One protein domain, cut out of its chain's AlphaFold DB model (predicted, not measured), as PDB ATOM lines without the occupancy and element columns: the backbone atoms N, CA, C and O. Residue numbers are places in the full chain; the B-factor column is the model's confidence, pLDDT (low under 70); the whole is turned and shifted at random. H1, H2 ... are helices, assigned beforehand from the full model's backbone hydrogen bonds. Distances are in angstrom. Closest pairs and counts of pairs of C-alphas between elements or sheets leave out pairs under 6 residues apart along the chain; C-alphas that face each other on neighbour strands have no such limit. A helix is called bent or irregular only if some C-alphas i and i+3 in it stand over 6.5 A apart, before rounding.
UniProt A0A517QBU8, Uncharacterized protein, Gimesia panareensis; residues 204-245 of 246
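This is residues 204 to 245 of the 246 residues of an uncharacterized protein of Gimesia panareensis (UniProt A0A517QBU8). Going along the printed part from Trp 204, you meet a short helix, H1, then a stretched link, then a longer helix, H2, as the two arms of a wide, open V with nothing packed between them. The first residues, 204 to 208, come before H1, and of these 205 to 208 stand free, with no C-alpha 8 or more residues away along the chain within 10 A. The printed part has 42 residues with two named helices and no named strand, and its class is all helix. It is extended, with a radius of gyration of the C-alphas of 16.0 A, and flat, spanning 45 by 23 by 12 A.

Look first at H1, residues 209 to 218, and then at H2, residues 225 to 243; the two are apart, with no C-alpha of the one within 8 A of the other. A short link of 6 residues joins them. In H1 every O i to N i+4 pair is within hydrogen-bond range; in H2, 13 of 15 are.

Find C-alpha 209 at (277.480, 245.798, 238.532); from there H1 runs 14.5 A to C-alpha 218. H2 begins at C-alpha 225, (250.340, 244.035, 230.600), and runs 27.5 A to C-alpha 243, (242.459, 232.819, 254.386). It is irregular: C-alphas 226 and 229 are 7.0 A apart.

The two C-alphas farthest apart, those of Pro 208 and Gln 244, are 45.1 A apart. The printed part has no cut. Confidence is under 70 at residue 204, residues 217 to 223 and residues 244 to 245.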
ATOM      1  N   TRP A 204     273.258 235.629 234.547       65.50
ATOM      2  CA  TRP A 204     272.861 236.746 235.425       65.50
ATOM      3  C   TRP A 204     273.916 237.090 236.504       65.50
ATOM      4  O   TRP A 204     273.930 238.198 237.059       65.50
ATOM      5  N   GLY A 205     274.822 236.157 236.805       75.31
ATOM      6  CA  GLY A 205     275.851 236.271 237.841       75.31
ATOM      7  C   GLY A 205     277.079 237.062 237.400       75.31
ATOM      8  O   GLY A 205     277.507 237.964 238.123       75.31
ATOM      9  N   HIS A 206     277.587 236.806 236.189       77.69
ATOM     10  CA  HIS A 206     278.792 237.469 235.652       77.69
ATOM     11  C   HIS A 206     278.536 238.887 235.121       77.69
ATOM     12  O   HIS A 206     279.452 239.558 234.647       77.69
ATOM     13  N   LEU A 207     277.294 239.367 235.205       79.31
ATOM     14  CA  LEU A 207     276.914 240.684 234.710       79.31
ATOM     15  C   LEU A 207     277.617 241.805 235.509       79.31
ATOM     16  O   LEU A 207     277.487 241.842 236.741       79.31
ATOM     17  N   PRO A 208     278.320 242.752 234.849       84.62
ATOM     18  CA  PRO A 208     278.972 243.869 235.529       84.62
ATOM     19  C   PRO A 208     277.986 244.678 236.387       84.62
ATOM     20  O   PRO A 208     276.842 244.884 235.970       84.62
ATOM     21  N   PRO A 209     278.398 245.192 237.563       76.81
ATOM     22  CA  PRO A 209     277.480 245.798 238.532       76.81
ATOM     23  C   PRO A 209     276.681 246.981 237.965       76.81
ATOM     24  O   PRO A 209     275.488 247.085 238.241       76.81
ATOM     25  N   ALA A 210     277.289 247.803 237.104       81.31
ATOM     26  CA  ALA A 210     276.598 248.893 236.412       81.31
ATOM     27  C   ALA A 210     275.477 248.387 235.480       81.31
ATOM     28  O   ALA A 210     274.371 248.919 235.487       81.31
ATOM     29  N   MET A 211     275.720 247.310 234.726       78.75
ATOM     30  CA  MET A 211     274.718 246.732 233.822       78.75
ATOM     31  C   MET A 211     273.590 246.037 234.602       78.75
ATOM     32  O   MET A 211     272.428 246.123 234.211       78.75
ATOM     33  N   ARG A 212     273.898 245.435 235.762       82.31
ATOM     34  CA  ARG A 212     272.885 244.927 236.704       82.31
ATOM     35  C   ARG A 212     271.980 246.049 237.229       82.31
ATOM     36  O   ARG A 212     270.769 245.865 237.273       82.31
ATOM     37  N   GLN A 213     272.542 247.207 237.580       77.25
ATOM     38  CA  GLN A 213     271.763 248.382 237.995       77.25
ATOM     39  C   GLN A 213     270.868 248.910 236.863       77.25
ATOM     40  O   GLN A 213     269.707 249.224 237.109       77.25
ATOM     41  N   GLN A 214     271.360 248.938 235.619       75.50
ATOM     42  CA  GLN A 214     270.550 249.326 234.458       75.50
ATOM     43  C   GLN A 214     269.361 248.379 234.231       75.50
ATOM     44  O   GLN A 214     268.253 248.858 234.007       75.50
ATOM     45  N   LEU A 215     269.552 247.056 234.345       76.56
ATOM     46  CA  LEU A 215     268.441 246.097 234.264       76.56
ATOM     47  C   LEU A 215     267.414 246.309 235.382       76.56
ATOM     48  O   LEU A 215     266.220 246.350 235.103       76.56
ATOM     49  N   LEU A 216     267.862 246.489 236.631       70.12
ATOM     50  CA  LEU A 216     266.965 246.777 237.757       70.12
ATOM     51  C   LEU A 216     266.141 248.054 237.532       70.12
ATOM     52  O   LEU A 216     264.972 248.079 237.901       70.12
ATOM     53  N   ASN A 217     266.713 249.075 236.883       69.94
ATOM     54  CA  ASN A 217     265.982 250.285 236.517       69.94
ATOM     55  C   ASN A 217     264.922 250.019 235.432       69.94
ATOM     56  O   ASN A 217     263.782 250.449 235.577       69.94
ATOM     57  N   ILE A 218     265.260 249.244 234.393       68.06
ATOM     58  CA  ILE A 218     264.323 248.855 233.318       68.06
ATOM     59  C   ILE A 218     263.103 248.100 233.875       68.06
ATOM     60  O   ILE A 218     261.988 248.314 233.411       68.06
ATOM     61  N   TYR A 219     263.266 247.279 234.919       59.75
ATOM     62  CA  TYR A 219     262.134 246.601 235.572       59.75
ATOM     63  C   TYR A 219     261.153 247.537 236.299       59.75
ATOM     64  O   TYR A 219     260.062 247.094 236.655       59.75
ATOM     65  N   THR A 220     261.495 248.813 236.513       59.72
ATOM     66  CA  THR A 220     260.556 249.801 237.082       59.72
ATOM     67  C   THR A 220     259.646 250.436 236.024       59.72
ATOM     68  O   THR A 220     258.579 250.955 236.353       59.72
ATOM     69  N   GLU A 221     260.005 250.333 234.742       61.88
ATOM     70  CA  GLU A 221     259.253 250.889 233.614       61.88
ATOM     71  C   GLU A 221     258.138 249.932 233.155       61.88
ATOM     72  O   GLU A 221     258.208 249.332 232.087       61.88
ATOM     73  N   LYS A 222     257.080 249.828 233.974       63.19
ATOM     74  CA  LYS A 222     255.770 249.209 233.669       63.19
ATOM     75  C   LYS A 222     255.818 247.750 233.169       63.19
ATOM     76  O   LYS A 222     256.058 247.466 231.998       63.19
ATOM     77  N   PHE A 223     255.450 246.818 234.054       66.19
ATOM     78  CA  PHE A 223     255.296 245.393 233.736       66.19
ATOM     79  C   PHE A 223     254.484 245.136 232.454       66.19
ATOM     80  O   PHE A 223     253.505 245.824 232.165       66.19
ATOM     81  N   LEU A 224     254.879 244.094 231.713       81.25
ATOM     82  CA  LEU A 224     254.209 243.633 230.496       81.25
ATOM     83  C   LEU A 224     252.715 243.343 230.776       81.25
ATOM     84  O   LEU A 224     252.431 242.344 231.444       81.25
ATOM     85  N   PRO A 225     251.759 244.123 230.221       75.81
ATOM     86  CA  PRO A 225     250.340 244.035 230.600       75.81
ATOM     87  C   PRO A 225     249.724 242.642 230.423       75.81
ATOM     88  O   PRO A 225     248.844 242.238 231.174       75.81
ATOM     89  N   ARG A 226     250.239 241.856 229.467       77.81
ATOM     90  CA  ARG A 226     249.802 240.477 229.193       77.81
ATOM     91  C   ARG A 226     249.885 239.540 230.407       77.81
ATOM     92  O   ARG A 226     249.131 238.575 230.463       77.81
ATOM     93  N   TYR A 227     250.804 239.789 231.341       81.31
ATOM     94  CA  TYR A 227     251.022 238.926 232.507       81.31
ATOM     95  C   TYR A 227     250.370 239.461 233.789       81.31
ATOM     96  O   TYR A 227     250.287 238.727 234.771       81.31
ATOM     97  N   GLU A 228     249.870 240.700 233.783       81.94
ATOM     98  CA  GLU A 228     249.254 241.350 234.947       81.94
ATOM     99  C   GLU A 228     248.058 240.545 235.479       81.94
ATOM    100  O   GLU A 228     248.000 240.216 236.662       81.94
ATOM    101  N   GLU A 229     247.155 240.131 234.587       87.00
ATOM    102  CA  GLU A 229     245.973 239.345 234.953       87.00
ATOM    103  C   GLU A 229     246.334 237.954 235.503       87.00
ATOM    104  O   GLU A 229     245.728 237.487 236.466       87.00
ATOM    105  N   GLN A 230     247.346 237.294 234.930       89.38
ATOM    106  CA  GLN A 230     247.797 235.976 235.393       89.38
ATOM    107  C   GLN A 230     248.417 236.056 236.792       89.38
ATOM    108  O   GLN A 230     248.140 235.210 237.642       89.38
ATOM    109  N   VAL A 231     249.222 237.094 237.040       87.44
ATOM    110  CA  VAL A 231     249.815 237.373 238.352       87.44
ATOM    111  C   VAL A 231     248.727 237.701 239.375       87.44
ATOM    112  O   VAL A 231     248.748 237.149 240.474       87.44
ATOM    113  N   LYS A 232     247.742 238.532 239.007       90.25
ATOM    114  CA  LYS A 232     246.597 238.871 239.860       90.25
ATOM    115  C   LYS A 232     245.812 237.621 240.275       90.25
ATOM    116  O   LYS A 232     245.737 237.343 241.468       90.25
ATOM    117  N   ARG A 233     245.337 236.819 239.310       92.62
ATOM    118  CA  ARG A 233     244.583 235.576 239.573       92.62
ATOM    119  C   ARG A 233     245.359 234.585 240.451       92.62
ATOM    120  O   ARG A 233     244.773 233.912 241.292       92.62
ATOM    121  N   TYR A 234     246.681 234.490 240.270       92.88
ATOM    122  CA  TYR A 234     247.536 233.630 241.093       92.88
ATOM    123  C   TYR A 234     247.607 234.095 242.555       92.88
ATOM    124  O   TYR A 234     247.496 233.273 243.466       92.88
ATOM    125  N   TYR A 235     247.766 235.401 242.793       92.00
ATOM    126  CA  TYR A 235     247.792 235.945 244.151       92.00
ATOM    127  C   TYR A 235     246.409 235.975 244.815       92.00
ATOM    128  O   TYR A 235     246.341 235.752 246.020       92.00
ATOM    129  N   GLU A 236     245.324 236.155 244.056       92.00
ATOM    130  CA  GLU A 236     243.946 235.975 244.540       92.00
ATOM    131  C   GLU A 236     243.736 234.538 245.047       92.00
ATOM    132  O   GLU A 236     243.408 234.341 246.216       92.00
ATOM    133  N   ALA A 237     244.072 233.525 244.237       91.94
ATOM    134  CA  ALA A 237     243.965 232.119 244.634       91.94
ATOM    135  C   ALA A 237     244.869 231.739 245.829       91.94
ATOM    136  O   ALA A 237     244.511 230.880 246.639       91.94
ATOM    137  N   LEU A 238     246.046 232.367 245.971       92.12
ATOM    138  CA  LEU A 238     246.886 232.210 247.166       92.12
ATOM    139  C   LEU A 238     246.274 232.874 248.406       92.12
ATOM    140  O   LEU A 238     246.373 232.309 249.495       92.12
ATOM    141  N   ALA A 239     245.673 234.056 248.261       87.62
ATOM    142  CA  ALA A 239     245.046 234.778 249.361       87.62
ATOM    143  C   ALA A 239     243.823 234.019 249.892       87.62
ATOM    144  O   ALA A 239     243.732 233.809 251.098       87.62
ATOM    145  N   GLU A 240     242.959 233.520 249.003       86.31
ATOM    146  CA  GLU A 240     241.846 232.628 249.353       86.31
ATOM    147  C   GLU A 240     242.361 231.381 250.082       86.31
ATOM    148  O   GLU A 240     241.981 231.122 251.219       86.31
ATOM    149  N   LYS A 241     243.327 230.655 249.499       83.44
ATOM    150  CA  LYS A 241     243.899 229.442 250.111       83.44
ATOM    151  C   LYS A 241     244.509 229.674 251.502       83.44
ATOM    152  O   LYS A 241     244.474 228.766 252.333       83.44
ATOM    153  N   ASN A 242     245.106 230.838 251.747       76.00
ATOM    154  CA  ASN A 242     245.696 231.175 253.043       76.00
ATOM    155  C   ASN A 242     244.653 231.710 254.039       76.00
ATOM    156  O   ASN A 242     244.809 231.486 255.233       76.00
ATOM    157  N   GLY A 243     243.590 232.370 253.565       73.62
ATOM    158  CA  GLY A 243     242.459 232.819 254.386       73.62
ATOM    159  C   GLY A 243     241.475 231.705 254.759       73.62
ATOM    160  O   GLY A 243     240.781 231.822 255.762       73.62
ATOM    161  N   GLN A 244     241.442 230.607 253.997       63.62
ATOM    162  CA  GLN A 244     240.618 229.424 254.273       63.62
ATOM    163  C   GLN A 244     241.219 228.452 255.312       63.62
ATOM    164  O   GLN A 244     240.647 227.382 255.523       63.62
ATOM    165  N   GLN A 245     242.369 228.764 255.925       55.31
ATOM    166  CA  GLN A 245     242.942 227.931 256.991       55.31
ATOM    167  C   GLN A 245     242.330 228.321 258.350       55.31
ATOM    168  O   GLN A 245     242.450 229.490 258.722       55.31
TER     169      GLN A 245